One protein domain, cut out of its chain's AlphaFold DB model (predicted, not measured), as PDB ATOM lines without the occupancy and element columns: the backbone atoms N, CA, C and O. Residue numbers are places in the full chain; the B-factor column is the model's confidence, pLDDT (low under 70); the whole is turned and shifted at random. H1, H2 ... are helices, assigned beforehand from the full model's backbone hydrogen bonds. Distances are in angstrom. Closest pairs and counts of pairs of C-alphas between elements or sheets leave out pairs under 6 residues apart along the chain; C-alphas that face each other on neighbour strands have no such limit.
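Overview. This is residues 8 to 117 of the 241 residues of an uncharacterized protein of Actinobacteria bacterium OV450 (UniProt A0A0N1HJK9). Two lobes of helices are joined end to end along the longest axis: the short helices H1 to H4 form one, and the long helix H5 with H6, H7 and H8 forms the other. The lobes meet where H4 touches H5; H6 and H8 pack on H5, and H7 makes a corner with H8. The printed part has 110 residues with eight named helices, H1 to H8 in chain order, and no named strand: the class is all helix. It is only just loose, close to compact, with a radius of gyration of the C-alphas of 15.9 A and spans of 42 by 32 by 23 A.

Arrangement. H5, residues 59 to 75, touches H8, residues 102 to 115, with its residues 71 to 75 alone; the closest C-alphas, of Ala 75 and Ala 111, are 4.6 A apart. They run the same way at a shallow tilt of 33 degrees, only just short of steep. H5 and H6, residues 80 to 88, form a helical hairpin, closest at the C-alphas of Leu 73 and Ala 83, 5.8 A apart. H7, residues 93 to 100, is near H5 and touches H8 only at the corner by their link, at the C-alphas of Arg 98 and Ala 105, 4.5 A apart. H6 and H8 are apart. H5 also touches H4, residues 45 to 51, where the closest C-alphas, of Thr 45 and Ile 65, are 6.2 A apart; their tilt is steep, 54 degrees. H4 touches H1, residues 8 to 18, at the C-alphas of Leu 17 and Leu 50, 6.6 A apart. H1 and H2, residues 23 to 29, form a helical hairpin, closest at the C-alphas of Arg 16 and Ala 26, 5.3 A apart. H2 touches H3, residues 34 to 41, at about perpendicular, 79 degrees, with the C-alphas of Ala 27 and Val 34 closest, 5.8 A apart. H3 and H4 only just touch, with 3 pairs of C-alphas within 8 A, and only at the corner by their link; the closest C-alphas, of Ala 41 and Ala 48, are 4.9 A apart. In H1, H2, H3, H4, H6, H7 and H8 every O i to N i+4 pair is within hydrogen-bond range; in H5, 11 of 13 are.

Along the chain. H5 runs 25.5 A from C-alpha 59 at (67.414, 52.088, -28.888) to C-alpha 75 at (88.411, 37.727, -30.335). H8 is 20.3 A long and ends at C-alpha 115, (93.427, 36.424, -31.153). H1 is 15.6 A long and begins at C-alpha 8, (60.452, 29.701, -35.434).

Size, cuts and confidence. The two C-alphas farthest apart, of Gly 31 and Arg 99, are 44.0 A apart. The printed part has no cut and no long link. Mean pLDDT of the printed part is 90.1; residues 90 to 92 and 116 to 117 are under 70.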
ATOM      1  N   ARG A   8      61.749  29.891 -36.102       94.75
ATOM      2  CA  ARG A   8      60.452  29.701 -35.434       94.75
ATOM      3  C   ARG A   8      60.593  29.594 -33.915       94.75
ATOM      4  O   ARG A   8      59.965  30.361 -33.196       94.75
ATOM      5  N   LYS A   9      61.436  28.675 -33.432       95.38
ATOM      6  CA  LYS A   9      61.673  28.490 -31.989       95.38
ATOM      7  C   LYS A   9      62.234  29.756 -31.343       95.38
ATOM      8  O   LYS A   9      61.817  30.117 -30.250       95.38
ATOM      9  N   ARG A  10      63.144  30.444 -32.043       95.31
ATOM     10  CA  ARG A  10      63.710  31.721 -31.600       95.31
ATOM     11  C   ARG A  10      62.630  32.795 -31.459       95.31
ATOM     12  O   ARG A  10      62.563  33.413 -30.407       95.31
ATOM     13  N   SER A  11      61.771  32.977 -32.464       95.50
ATOM     14  CA  SER A  11      60.668  33.948 -32.408       95.50
ATOM     15  C   SER A  11      59.736  33.664 -31.234       95.50
ATOM     16  O   SER A  11      59.502  34.548 -30.421       95.50
ATOM     17  N   THR A  12      59.285  32.412 -31.085       96.81
ATOM     18  CA  THR A  12      58.409  32.020 -29.972       96.81
ATOM     19  C   THR A  12      59.047  32.323 -28.619       96.81
ATOM     20  O   THR A  12      58.395  32.900 -27.755       96.81
ATOM     21  N   LEU A  13      60.325  31.977 -28.441       97.00
ATOM     22  CA  LEU A  13      61.053  32.251 -27.206       97.00
ATOM     23  C   LEU A  13      61.147  33.760 -26.921       97.00
ATOM     24  O   LEU A  13      60.894  34.181 -25.796       97.00
ATOM     25  N   PHE A  14      61.480  34.569 -27.931       96.56
ATOM     26  CA  PHE A  14      61.613  36.023 -27.795       96.56
ATOM     27  C   PHE A  14      60.290  36.667 -27.387       96.56
ATOM     28  O   PHE A  14      60.258  37.448 -26.439       96.56
ATOM     29  N   ASP A  15      59.197  36.300 -28.057       96.81
ATOM     30  CA  ASP A  15      57.873  36.842 -27.763       96.81
ATOM     31  C   ASP A  15      57.452  36.516 -26.327       96.81
ATOM     32  O   ASP A  15      56.953  37.378 -25.607       96.81
ATOM     33  N   ARG A  16      57.685  35.283 -25.865       96.69
ATOM     34  CA  ARG A  16      57.349  34.880 -24.492       96.69
ATOM     35  C   ARG A  16      58.166  35.628 -23.438       96.69
ATOM     36  O   ARG A  16      57.580  36.130 -22.481       96.69
ATOM     37  N   LEU A  17      59.481  35.746 -23.632       96.62
ATOM     38  CA  LEU A  17      60.364  36.463 -22.703       96.62
ATOM     39  C   LEU A  17      60.023  37.957 -22.627       96.62
ATOM     40  O   LEU A  17      59.963  38.509 -21.532       96.62
ATOM     41  N   ARG A  18      59.720  38.604 -23.761       95.44
ATOM     42  CA  ARG A  18      59.278  40.013 -23.780       95.44
ATOM     43  C   ARG A  18      57.975  40.242 -23.020       95.44
ATOM     44  O   ARG A  18      57.792  41.293 -22.422       95.44
ATOM     45  N   ASN A  19      57.095  39.246 -23.002       94.94
ATOM     46  CA  ASN A  19      55.853  39.283 -22.231       94.94
ATOM     47  C   ASN A  19      56.049  38.939 -20.739       94.94
ATOM     48  O   ASN A  19      55.071  38.686 -20.037       94.94
ATOM     49  N   GLY A  20      57.293  38.900 -20.249       94.25
ATOM     50  CA  GLY A  20      57.612  38.699 -18.835       94.25
ATOM     51  C   GLY A  20      57.457  37.260 -18.345       94.25
ATOM     52  O   GLY A  20      57.444  37.035 -17.136       94.25
ATOM     53  N   GLN A  21      57.330  36.280 -19.247       96.12
ATOM     54  CA  GLN A  21      57.335  34.877 -18.841       96.12
ATOM     55  C   GLN A  21      58.720  34.463 -18.342       96.12
ATOM     56  O   GLN A  21      59.742  34.896 -18.879       96.12
ATOM     57  N   ASP A  22      58.755  33.581 -17.344       96.75
ATOM     58  CA  ASP A  22      60.008  32.996 -16.889       96.75
ATOM     59  C   ASP A  22      60.633  32.102 -17.978       96.75
ATOM     60  O   ASP A  22      59.964  31.586 -18.881       96.75
ATOM     61  N   VAL A  23      61.950  31.910 -17.885       97.00
ATOM     62  CA  VAL A  23      62.743  31.213 -18.907       97.00
ATOM     63  C   VAL A  23      62.305  29.759 -19.093       97.00
ATOM     64  O   VAL A  23      62.388  29.255 -20.213       97.00
ATOM     65  N   ALA A  24      61.850  29.076 -18.037       97.50
ATOM     66  CA  ALA A  24      61.433  27.680 -18.138       97.50
ATOM     67  C   ALA A  24      60.132  27.562 -18.936       97.50
ATOM     68  O   ALA A  24      60.096  26.825 -19.923       97.50
ATOM     69  N   THR A  25      59.132  28.373 -18.591       97.44
ATOM     70  CA  THR A  25      57.854  28.442 -19.311       97.44
ATOM     71  C   THR A  25      58.048  28.856 -20.773       97.44
ATOM     72  O   THR A  25      57.490  28.244 -21.689       97.44
ATOM     73  N   ALA A  26      58.884  29.866 -21.028       97.25
ATOM     74  CA  ALA A  26      59.168  30.338 -22.382       97.25
ATOM     75  C   ALA A  26      59.918  29.288 -23.230       97.25
ATOM     76  O   ALA A  26      59.636  29.131 -24.422       97.25
ATOM     77  N   ALA A  27      60.856  28.547 -22.624       97.06
ATOM     78  CA  ALA A  27      61.596  27.475 -23.290       97.06
ATOM     79  C   ALA A  27      60.685  26.299 -23.659       97.06
ATOM     80  O   ALA A  27      60.725  25.830 -24.801       97.06
ATOM     81  N   GLU A  28      59.831  25.865 -22.730       97.50
ATOM     82  CA  GLU A  28      58.865  24.791 -22.958       97.50
ATOM     83  C   GLU A  28      57.913  25.141 -24.107       97.50
ATOM     84  O   GLU A  28      57.758  24.357 -25.045       97.50
ATOM     85  N   ALA A  29      57.374  26.366 -24.116       95.75
ATOM     86  CA  ALA A  29      56.509  26.852 -25.190       95.75
ATOM     87  C   ALA A  29      57.198  26.867 -26.569       95.75
ATOM     88  O   ALA A  29      56.541  26.709 -27.600       95.75
ATOM     89  N   ALA A  30      58.522  27.038 -26.608       96.12
ATOM     90  CA  ALA A  30      59.328  26.969 -27.826       96.12
ATOM     91  C   ALA A  30      59.782  25.535 -28.185       96.12
ATOM     92  O   ALA A  30      60.480  25.340 -29.187       96.12
ATOM     93  N   GLY A  31      59.417  24.522 -27.389       96.62
ATOM     94  CA  GLY A  31      59.879  23.143 -27.552       96.62
ATOM     95  C   GLY A  31      61.396  23.023 -27.384       96.62
ATOM     96  O   GLY A  31      62.076  22.417 -28.227       96.62
ATOM     97  N   LEU A  32      61.931  23.683 -26.354       96.69
ATOM     98  CA  LEU A  32      63.344  23.730 -25.992       96.69
ATOM     99  C   LEU A  32      63.531  23.373 -24.516       96.69
ATOM    100  O   LEU A  32      62.719  23.716 -23.665       96.69
ATOM    101  N   GLY A  33      64.662  22.750 -24.194       96.50
ATOM    102  CA  GLY A  33      65.128  22.669 -22.814       96.50
ATOM    103  C   GLY A  33      65.793  23.974 -22.370       96.50
ATOM    104  O   GLY A  33      66.504  24.612 -23.148       96.50
ATOM    105  N   VAL A  34      65.671  24.328 -21.087       96.44
ATOM    106  CA  VAL A  34      66.303  25.528 -20.492       96.44
ATOM    107  C   VAL A  34      67.812  25.586 -20.770       96.44
ATOM    108  O   VAL A  34      68.361  26.622 -21.142       96.44
ATOM    109  N   ARG A  35      68.506  24.444 -20.690       95.31
ATOM    110  CA  ARG A  35      69.940  24.354 -21.014       95.31
ATOM    111  C   ARG A  35      70.246  24.707 -22.474       95.31
ATOM    112  O   ARG A  35      71.305  25.272 -22.747       95.31
ATOM    113  N   GLN A  36      69.352  24.382 -23.410       94.62
ATOM    114  CA  GLN A  36      69.514  24.744 -24.821       94.62
ATOM    115  C   GLN A  36      69.385  26.256 -25.009       94.62
ATOM    116  O   GLN A  36      70.187  26.830 -25.741       94.62
ATOM    117  N   VAL A  37      68.461  26.904 -24.290       95.62
ATOM    118  CA  VAL A  37      68.312  28.369 -24.289       95.62
ATOM    119  C   VAL A  37      69.603  29.049 -23.829       95.62
ATOM    120  O   VAL A  37      70.162  29.855 -24.570       95.62
ATOM    121  N   PHE A  38      70.148  28.659 -22.674       95.06
ATOM    122  CA  PHE A  38      71.415  29.223 -22.187       95.06
ATOM    123  C   PHE A  38      72.604  28.910 -23.099       95.06
ATOM    124  O   PHE A  38      73.517  29.722 -23.228       95.06
ATOM    125  N   THR A  39      72.611  27.745 -23.751       93.50
ATOM    126  CA  THR A  39      73.663  27.398 -24.716       93.50
ATOM    127  C   THR A  39      73.590  28.293 -25.950       93.50
ATOM    128  O   THR A  39      74.623  28.798 -26.380       93.50
ATOM    129  N   ALA A  40      72.389  28.531 -26.485       93.06
ATOM    130  CA  ALA A  40      72.174  29.423 -27.620       93.06
ATOM    131  C   ALA A  40      72.541  30.877 -27.283       93.06
ATOM    132  O   ALA A  40      73.227  31.535 -28.068       93.06
ATOM    133  N   ALA A  41      72.171  31.342 -26.084       93.44
ATOM    134  CA  ALA A  41      72.448  32.695 -25.603       93.44
ATOM    135  C   ALA A  41      73.947  33.046 -25.589       93.44
ATOM    136  O   ALA A  41      74.300  34.205 -25.766       93.44
ATOM    137  N   ARG A  42      74.850  32.058 -25.479       89.75
ATOM    138  CA  ARG A  42      76.312  32.280 -25.580       89.75
ATOM    139  C   ARG A  42      76.745  32.890 -26.909       89.75
ATOM    140  O   ARG A  42      77.828  33.455 -27.002       89.75
ATOM    141  N   THR A  43      75.945  32.692 -27.951       86.44
ATOM    142  CA  THR A  43      76.261  33.114 -29.315       86.44
ATOM    143  C   THR A  43      75.208  34.029 -29.927       86.44
ATOM    144  O   THR A  43      75.400  34.476 -31.055       86.44
ATOM    145  N   ASP A  44      74.124  34.294 -29.202       91.31
ATOM    146  CA  ASP A  44      72.986  35.097 -29.629       91.31
ATOM    147  C   ASP A  44      72.809  36.261 -28.646       91.31
ATOM    148  O   ASP A  44      72.086  36.158 -27.654       91.31
ATOM    149  N   THR A  45      73.523  37.360 -28.900       93.00
ATOM    150  CA  THR A  45      73.563  38.530 -28.011       93.00
ATOM    151  C   THR A  45      72.172  39.119 -27.720       93.00
ATOM    152  O   THR A  45      71.890  39.391 -26.553       93.00
ATOM    153  N   PRO A  46      71.253  39.263 -28.703       94.44
ATOM    154  CA  PRO A  46      69.868  39.648 -28.421       94.44
ATOM    155  C   PRO A  46      69.150  38.734 -27.416       94.44
ATOM    156  O   PRO A  46      68.443  39.225 -26.539       94.44
ATOM    157  N   LEU A  47      69.348  37.413 -27.503       94.69
ATOM    158  CA  LEU A  47      68.757  36.473 -26.547       94.69
ATOM    159  C   LEU A  47      69.370  36.637 -25.151       94.69
ATOM    160  O   LEU A  47      68.648  36.590 -24.159       94.69
ATOM    161  N   ALA A  48      70.685  36.851 -25.060       94.12
ATOM    162  CA  ALA A  48      71.348  37.104 -23.783       94.12
ATOM    163  C   ALA A  48      70.801  38.362 -23.083       94.12
ATOM    164  O   ALA A  48      70.606  38.340 -21.870       94.12
ATOM    165  N   LEU A  49      70.497  39.421 -23.841       93.38
ATOM    166  CA  LEU A  49      69.872  40.634 -23.304       93.38
ATOM    167  C   LEU A  49      68.453  40.375 -22.794       93.38
ATOM    168  O   LEU A  49      68.146  40.778 -21.675       93.38
ATOM    169  N   LEU A  50      67.631  39.636 -23.548       94.50
ATOM    170  CA  LEU A  50      66.284  39.262 -23.095       94.50
ATOM    171  C   LEU A  50      66.314  38.468 -21.791       94.50
ATOM    172  O   LEU A  50      65.529  38.738 -20.888       94.50
ATOM    173  N   LEU A  51      67.240  37.515 -21.665       94.69
ATOM    174  CA  LEU A  51      67.415  36.749 -20.428       94.69
ATOM    175  C   LEU A  51      67.874  37.625 -19.253       94.69
ATOM    176  O   LEU A  51      67.592  37.292 -18.105       94.69
ATOM    177  N   ALA A  52      68.556  38.739 -19.530       92.50
ATOM    178  CA  ALA A  52      68.928  39.747 -18.542       92.50
ATOM    179  C   ALA A  52      67.810  40.777 -18.274       92.50
ATOM    180  O   ALA A  52      68.023  41.724 -17.520       92.50
ATOM    181  N   GLY A  53      66.635  40.621 -18.896       91.88
ATOM    182  CA  GLY A  53      65.494  41.529 -18.755       91.88
ATOM    183  C   GLY A  53      65.586  42.809 -19.590       91.88
ATOM    184  O   GLY A  53      64.855  43.757 -19.328       91.88
ATOM    185  N   THR A  54      66.482  42.868 -20.578       91.81
ATOM    186  CA  THR A  54      66.627  44.012 -21.493       91.81
ATOM    187  C   THR A  54      66.046  43.668 -22.863       91.81
ATOM    188  O   THR A  54      66.438  42.665 -23.460       91.81
ATOM    189  N   ASP A  55      65.144  44.499 -23.395       90.88
ATOM    190  CA  ASP A  55      64.628  44.296 -24.754       90.88
ATOM    191  C   ASP A  55      65.709  44.656 -25.789       90.88
ATOM    192  O   ASP A  55      66.187  45.793 -25.802       90.88
ATOM    193  N   PRO A  56      66.118  43.733 -26.675       90.06
ATOM    194  CA  PRO A  56      67.100  44.010 -27.715       90.06
ATOM    195  C   PRO A  56      66.644  45.055 -28.744       90.06
ATOM    196  O   PRO A  56      67.502  45.598 -29.439       90.06
ATOM    197  N   GLU A  57      65.341  45.348 -28.841       87.81
ATOM    198  CA  GLU A  57      64.806  46.399 -29.727       87.81
ATOM    199  C   GLU A  57      64.860  47.801 -29.101       87.81
ATOM    200  O   GLU A  57      64.596  48.791 -29.786       87.81
ATOM    201  N   ASP A  58      65.216  47.917 -27.816       89.50
ATOM    202  CA  ASP A  58      65.441  49.217 -27.186       89.50
ATOM    203  C   ASP A  58      66.560  49.965 -27.950       89.50
ATOM    204  O   ASP A  58      67.633  49.393 -28.215       89.50
ATOM    205  N   PRO A  59      66.366  51.251 -28.308       80.12
ATOM    206  CA  PRO A  59      67.414  52.088 -28.888       80.12
ATOM    207  C   PRO A  59      68.770  52.002 -28.165       80.12
ATOM    208  O   PRO A  59      69.816  52.020 -28.823       80.12
ATOM    209  N   GLY A  60      68.775  51.864 -26.834       83.62
ATOM    210  CA  GLY A  60      69.998  51.678 -26.046       83.62
ATOM    211  C   GLY A  60      70.661  50.310 -26.253       83.62
ATOM    212  O   GLY A  60      71.891  50.212 -26.355       83.62
ATOM    213  N   ALA A  61      69.860  49.252 -26.396       87.69
ATOM    214  CA  ALA A  61      70.330  47.877 -26.555       87.69
ATOM    215  C   ALA A  61      71.043  47.654 -27.894       87.69
ATOM    216  O   ALA A  61      72.050  46.947 -27.949       87.69
ATOM    217  N   THR A  62      70.611  48.335 -28.960       87.19
ATOM    218  CA  THR A  62      71.267  48.254 -30.278       87.19
ATOM    219  C   THR A  62      72.756  48.622 -30.208       87.19
ATOM    220  O   THR A  62      73.594  47.983 -30.853       87.19
ATOM    221  N   GLY A  63      73.113  49.645 -29.423       87.88
ATOM    222  CA  GLY A  63      74.509  50.044 -29.223       87.88
ATOM    223  C   GLY A  63      75.321  48.977 -28.487       87.88
ATOM    224  O   GLY A  63      76.441  48.660 -28.895       87.88
ATOM    225  N   VAL A  64      74.730  48.383 -27.446       89.31
ATOM    226  CA  VAL A  64      75.339  47.308 -26.649       89.31
ATOM    227  C   VAL A  64      75.567  46.058 -27.496       89.31
ATOM    228  O   VAL A  64      76.683  45.539 -27.512       89.31
ATOM    229  N   ILE A  65      74.562  45.626 -28.269       90.81
ATOM    230  CA  ILE A  65      74.661  44.470 -29.174       90.81
ATOM    231  C   ILE A  65      75.820  44.668 -30.145       90.81
ATOM    232  O   ILE A  65      76.685  43.804 -30.269       90.81
ATOM    233  N   LYS A  66      75.890  45.832 -30.802       91.25
ATOM    234  CA  LYS A  66      76.952  46.098 -31.778       91.25
ATOM    235  C   LYS A  66      78.342  46.118 -31.143       91.25
ATOM    236  O   LYS A  66      79.283  45.622 -31.756       91.25
ATOM    237  N   ARG A  67      78.490  46.665 -29.932       92.38
ATOM    238  CA  ARG A  67      79.763  46.651 -29.190       92.38
ATOM    239  C   ARG A  67      80.179  45.232 -28.796       92.38
ATOM    240  O   ARG A  67      81.341  44.878 -28.981       92.38
ATOM    241  N   ALA A  68      79.243  44.418 -28.314       92.44
ATOM    242  CA  ALA A  68      79.497  43.025 -27.951       92.44
ATOM    243  C   ALA A  68      79.897  42.177 -29.171       92.44
ATOM    244  O   ALA A  68      80.924  41.498 -29.139       92.44
ATOM    245  N   GLU A  69      79.154  42.279 -30.278       92.62
ATOM    246  CA  GLU A  69      79.494  41.578 -31.523       92.62
ATOM    247  C   GLU A  69      80.839  42.049 -32.089       92.62
ATOM    248  O   GLU A  69      81.623  41.246 -32.594       92.62
ATOM    249  N   TYR A  70      81.164  43.337 -31.952       93.12
ATOM    250  CA  TYR A  70      82.460  43.862 -32.374       93.12
ATOM    251  C   TYR A  70      83.614  43.226 -31.586       93.12
ATOM    252  O   TYR A  70      84.561  42.732 -32.195       93.12
ATOM    253  N   LEU A  71      83.516  43.162 -30.253       93.44
ATOM    254  CA  LEU A  71      84.507  42.481 -29.409       93.44
ATOM    255  C   LEU A  71      84.636  40.996 -29.760       93.44
ATOM    256  O   LEU A  71      85.745  40.470 -29.830       93.44
ATOM    257  N   ARG A  72      83.512  40.331 -30.041       91.69
ATOM    258  CA  ARG A  72      83.504  38.930 -30.462       91.69
ATOM    259  C   ARG A  72      84.254  38.722 -31.775       91.69
ATOM    260  O   ARG A  72      85.048  37.792 -31.869       91.69
ATOM    261  N   LEU A  73      84.045  39.581 -32.772       91.38
ATOM    262  CA  LEU A  73      84.782  39.506 -34.037       91.38
ATOM    263  C   LEU A  73      86.286  39.701 -33.829       91.38
ATOM    264  O   LEU A  73      87.075  38.972 -34.431       91.38
ATOM    265  N   LEU A  74      86.690  40.634 -32.959       91.94
ATOM    266  CA  LEU A  74      88.102  40.816 -32.611       91.94
ATOM    267  C   LEU A  74      88.694  39.561 -31.961       91.94
ATOM    268  O   LEU A  74      89.755  39.112 -32.382       91.94
ATOM    269  N   ALA A  75      87.984  38.959 -31.003       90.25
ATOM    270  CA  ALA A  75      88.411  37.727 -30.335       90.25
ATOM    271  C   ALA A  75      88.508  36.522 -31.291       90.25
ATOM    272  O   ALA A  75      89.268  35.594 -31.038       90.25
ATOM    273  N   LEU A  76      87.769  36.549 -32.404       88.94
ATOM    274  CA  LEU A  76      87.855  35.572 -33.496       88.94
ATOM    275  C   LEU A  76      88.956  35.905 -34.526       88.94
ATOM    276  O   LEU A  76      89.035  35.262 -35.572       88.94
ATOM    277  N   GLY A  77      89.780  36.929 -34.280       88.12
ATOM    278  CA  GLY A  77      90.905  37.315 -35.137       88.12
ATOM    279  C   GLY A  77      90.553  38.206 -36.322       88.12
ATOM    280  O   GLY A  77      91.395  38.428 -37.199       88.12
ATOM    281  N   CYS A  78      89.341  38.764 -36.368       88.38
ATOM    282  CA  CYS A  78      89.043  39.813 -37.334       88.38
ATOM    283  C   CYS A  78      89.829  41.083 -36.987       88.38
ATOM    284  O   CYS A  78      89.933  41.484 -35.829       88.38
ATOM    285  N   THR A  79      90.348  41.768 -38.007       88.19
ATOM    286  CA  THR A  79      90.948  43.089 -37.796       88.19
ATOM    287  C   THR A  79      89.861  44.102 -37.413       88.19
ATOM    288  O   THR A  79      88.719  43.958 -37.858       88.19
ATOM    289  N   PRO A  80      90.197  45.178 -36.674       88.00
ATOM    290  CA  PRO A  80      89.255  46.257 -36.362       88.00
ATOM    291  C   PRO A  80      88.496  46.790 -37.584       88.00
ATOM    292  O   PRO A  80      87.285  46.994 -37.542       88.00
ATOM    293  N   SER A  81      89.198  46.955 -38.710       85.44
ATOM    294  CA  SER A  81      88.596  47.420 -39.962       85.44
ATOM    295  C   SER A  81      87.594  46.421 -40.541       85.44
ATOM    296  O   SER A  81      86.523  46.833 -40.976       85.44
ATOM    297  N   LEU A  82      87.914  45.123 -40.529       86.38
ATOM    298  CA  LEU A  82      87.010  44.084 -41.021       86.38
ATOM    299  C   LEU A  82      85.775  43.953 -40.119       86.38
ATOM    300  O   LEU A  82      84.657  43.907 -40.621       86.38
ATOM    301  N   ALA A  83      85.960  43.966 -38.798       90.38
ATOM    302  CA  ALA A  83      84.856  43.915 -37.844       90.38
ATOM    303  C   ALA A  83      83.897  45.110 -38.008       90.38
ATOM    304  O   ALA A  83      82.677  44.938 -38.022       90.38
ATOM    305  N   ALA A  84      84.434  46.318 -38.213       89.62
ATOM    306  CA  ALA A  84      83.628  47.506 -38.496       89.62
ATOM    307  C   ALA A  84      82.909  47.422 -39.853       89.62
ATOM    308  O   ALA A  84      81.781  47.896 -39.978       89.62
ATOM    309  N   GLN A  85      83.530  46.815 -40.865       86.69
ATOM    310  CA  GLN A  85      82.892  46.605 -42.163       86.69
ATOM    311  C   GLN A  85      81.716  45.625 -42.072       86.69
ATOM    312  O   GLN A  85      80.682  45.885 -42.673       86.69
ATOM    313  N   ILE A  86      81.860  44.546 -41.298       87.25
ATOM    314  CA  ILE A  86      80.811  43.534 -41.103       87.25
ATOM    315  C   ILE A  86      79.610  44.102 -40.334       87.25
ATOM    316  O   ILE A  86      78.473  43.823 -40.693       87.25
ATOM    317  N   LEU A  87      79.845  44.869 -39.263       87.44
ATOM    318  CA  LEU A  87      78.780  45.262 -38.327       87.44
ATOM    319  C   LEU A  87      78.209  46.664 -38.552       87.44
ATOM    320  O   LEU A  87      77.102  46.958 -38.101       87.44
ATOM    321  N   LEU A  88      78.997  47.564 -39.142       83.50
ATOM    322  CA  LEU A  88      78.732  49.008 -39.140       83.50
ATOM    323  C   LEU A  88      78.780  49.607 -40.548       83.50
ATOM    324  O   LEU A  88      78.883  50.831 -40.670       83.50
ATOM    325  N   ASP A  89      78.774  48.767 -41.585       77.00
ATOM    326  CA  ASP A  89      78.911  49.149 -42.996       77.00
ATOM    327  C   ASP A  89      80.147  50.029 -43.268       77.00
ATOM    328  O   ASP A  89      80.163  50.880 -44.155       77.00
ATOM    329  N   GLY A  90      81.199  49.877 -42.453       62.84
ATOM    330  CA  GLY A  90      82.422  50.677 -42.545       62.84
ATOM    331  C   GLY A  90      82.286  52.123 -42.053       62.84
ATOM    332  O   GLY A  90      83.243  52.893 -42.146       62.84
ATOM    333  N   THR A  91      81.138  52.512 -41.489       60.19
ATOM    334  CA  THR A  91      80.996  53.814 -40.826       60.19
ATOM    335  C   THR A  91      81.904  53.837 -39.593       60.19
ATOM    336  O   THR A  91      81.883  52.909 -38.787       60.19
ATOM    337  N   GLY A  92      82.741  54.870 -39.440       63.25
ATOM    338  CA  GLY A  92      83.806  54.983 -38.421       63.25
ATOM    339  C   GLY A  92      83.366  55.000 -36.942       63.25
ATOM    340  O   GLY A  92      84.088  55.509 -36.088       63.25
ATOM    341  N   LYS A  93      82.193  54.447 -36.625       79.12
ATOM    342  CA  LYS A  93      81.565  54.357 -35.303       79.12
ATOM    343  C   LYS A  93      82.419  53.596 -34.284       79.12
ATOM    344  O   LYS A  93      82.467  54.003 -33.130       79.12
ATOM    345  N   ALA A  94      83.151  52.559 -34.695       82.25
ATOM    346  CA  ALA A  94      84.015  51.809 -33.776       82.25
ATOM    347  C   ALA A  94      85.143  52.680 -33.185       82.25
ATOM    348  O   ALA A  94      85.417  52.616 -31.987       82.25
ATOM    349  N   SER A  95      85.759  53.544 -33.999       85.06
ATOM    350  CA  SER A  95      86.791  54.482 -33.537       85.06
ATOM    351  C   SER A  95      86.230  55.538 -32.585       85.06
ATOM    352  O   SER A  95      86.924  55.969 -31.667       85.06
ATOM    353  N   HIS A  96      84.976  55.946 -32.795       87.81
ATOM    354  CA  HIS A  96      84.268  56.856 -31.901       87.81
ATOM    355  C   HIS A  96      84.023  56.211 -30.533       87.81
ATOM    356  O   HIS A  96      84.420  56.778 -29.521       87.81
ATOM    357  N   TRP A  97      83.491  54.981 -30.496       90.94
ATOM    358  CA  TRP A  97      83.255  54.257 -29.240       90.94
ATOM    359  C   TRP A  97      84.520  54.090 -28.413       90.94
ATOM    360  O   TRP A  97      84.500  54.322 -27.213       90.94
ATOM    361  N   ARG A  98      85.638  53.742 -29.056       89.31
ATOM    362  CA  ARG A  98      86.927  53.609 -28.365       89.31
ATOM    363  C   ARG A  98      87.447  54.933 -27.795       89.31
ATOM    364  O   ARG A  98      88.251  54.909 -26.874       89.31
ATOM    365  N   ARG A  99      87.038  56.078 -28.350       89.56
ATOM    366  CA  ARG A  99      87.423  57.401 -27.843       89.56
ATOM    367  C   ARG A  99      86.559  57.827 -26.660       89.56
ATOM    368  O   ARG A  99      87.081  58.408 -25.718       89.56
ATOM    369  N   GLU A 100      85.260  57.562 -26.735       92.69
ATOM    370  CA  GLU A 100      84.294  57.944 -25.699       92.69
ATOM    371  C   GLU A 100      84.317  57.018 -24.483       92.69
ATOM    372  O   GLU A 100      84.025  57.457 -23.376       92.69
ATOM    373  N   ASP A 101      84.659  55.745 -24.684       93.50
ATOM    374  CA  ASP A 101      84.627  54.714 -23.652       93.50
ATOM    375  C   ASP A 101      86.007  54.036 -23.518       93.50
ATOM    376  O   ASP A 101      86.334  53.092 -24.255       93.50
ATOM    377  N   PRO A 102      86.841  54.495 -22.563       92.81
ATOM    378  CA  PRO A 102      88.150  53.903 -22.299       92.81
ATOM    379  C   PRO A 102      88.091  52.443 -21.826       92.81
ATOM    380  O   PRO A 102      89.055  51.696 -22.015       92.81
ATOM    381  N   ALA A 103      86.995  52.006 -21.197       94.38
ATOM    382  CA  ALA A 103      86.836  50.609 -20.796       94.38
ATOM    383  C   ALA A 103      86.606  49.725 -22.027       94.38
ATOM    384  O   ALA A 103      87.274  48.703 -22.182       94.38
ATOM    385  N   PHE A 104      85.756  50.170 -22.953       94.06
ATOM    386  CA  PHE A 104      85.558  49.496 -24.234       94.06
ATOM    387  C   PHE A 104      86.840  49.446 -25.075       94.06
ATOM    388  O   PHE A 104      87.131  48.425 -25.702       94.06
ATOM    389  N   ALA A 105      87.637  50.519 -25.074       92.75
ATOM    390  CA  ALA A 105      88.930  50.533 -25.756       92.75
ATOM    391  C   ALA A 105      89.875  49.443 -25.227       92.75
ATOM    392  O   ALA A 105      90.406  48.675 -26.030       92.75
ATOM    393  N   ARG A 106      90.012  49.326 -23.897       92.31
ATOM    394  CA  ARG A 106      90.814  48.268 -23.256       92.31
ATOM    395  C   ARG A 106      90.307  46.872 -23.605       92.31
ATOM    396  O   ARG A 106      91.097  46.033 -24.022       92.31
ATOM    397  N   ALA A 107      88.992  46.655 -23.544       94.69
ATOM    398  CA  ALA A 107      88.390  45.375 -23.914       94.69
ATOM    399  C   ALA A 107      88.683  44.989 -25.375       94.69
ATOM    400  O   ALA A 107      88.925  43.822 -25.675       94.69
ATOM    401  N   CYS A 108      88.704  45.958 -26.298       92.62
ATOM    402  CA  CYS A 108      89.077  45.693 -27.687       92.62
ATOM    403  C   CYS A 108      90.542  45.256 -27.824       92.62
ATOM    404  O   CYS A 108      90.843  44.402 -28.657       92.62
ATOM    405  N   ASP A 109      91.445  45.857 -27.050       90.00
ATOM    406  CA  ASP A 109      92.872  45.530 -27.092       90.00
ATOM    407  C   ASP A 109      93.136  44.145 -26.496       90.00
ATOM    408  O   ASP A 109      93.855  43.342 -27.088       90.00
ATOM    409  N   GLU A 110      92.469  43.810 -25.391       90.50
ATOM    410  CA  GLU A 110      92.493  42.469 -24.801       90.50
ATOM    411  C   GLU A 110      91.922  41.410 -25.753       90.50
ATOM    412  O   GLU A 110      92.556  40.378 -25.978       90.50
ATOM    413  N   ALA A 111      90.772  41.679 -26.380       90.62
ATOM    414  CA  ALA A 111      90.174  40.782 -27.368       90.62
ATOM    415  C   ALA A 111      91.097  40.559 -28.577       90.62
ATOM    416  O   ALA A 111      91.251  39.430 -29.041       90.62
ATOM    417  N   GLY A 112      91.754  41.620 -29.058       85.06
ATOM    418  CA  GLY A 112      92.762  41.517 -30.112       85.06
ATOM    419  C   GLY A 112      93.971  40.681 -29.687       85.06
ATOM    420  O   GLY A 112      94.436  39.844 -30.457       85.06
ATOM    421  N   ASN A 113      94.442  40.847 -28.447       82.62
ATOM    422  CA  ASN A 113      95.564  40.084 -27.901       82.62
ATOM    423  C   ASN A 113      95.253  38.590 -27.756       82.62
ATOM    424  O   ASN A 113      96.125  37.767 -28.033       82.62
ATOM    425  N   LEU A 114      94.021  38.224 -27.385       80.88
ATOM    426  CA  LEU A 114      93.579  36.824 -27.348       80.88
ATOM    427  C   LEU A 114      93.662  36.165 -28.732       80.88
ATOM    428  O   LEU A 114      94.053  35.002 -28.848       80.88
ATOM    429  N   ALA A 115      93.351  36.918 -29.787       73.81
ATOM    430  CA  ALA A 115      93.427  36.424 -31.153       73.81
ATOM    431  C   ALA A 115      94.858  36.345 -31.709       73.81
ATOM    432  O   ALA A 115      95.087  35.627 -32.679       73.81
ATOM    433  N   SER A 116      95.839  37.017 -31.097       62.88
ATOM    434  CA  SER A 116      97.250  36.988 -31.523       62.88
ATOM    435  C   SER A 116      97.894  35.594 -31.454       62.88
ATOM    436  O   SER A 116      98.948  35.384 -32.052       62.88
ATOM    437  N   GLY A 117      97.268  34.636 -30.758       60.06
ATOM    438  CA  GLY A 117      97.644  33.217 -30.765       60.06
ATOM    439  C   GLY A 117      96.947  32.370 -31.840       60.06
ATOM    440  O   GLY A 117      97.296  31.203 -32.010       60.06
TER     441      GLY A 117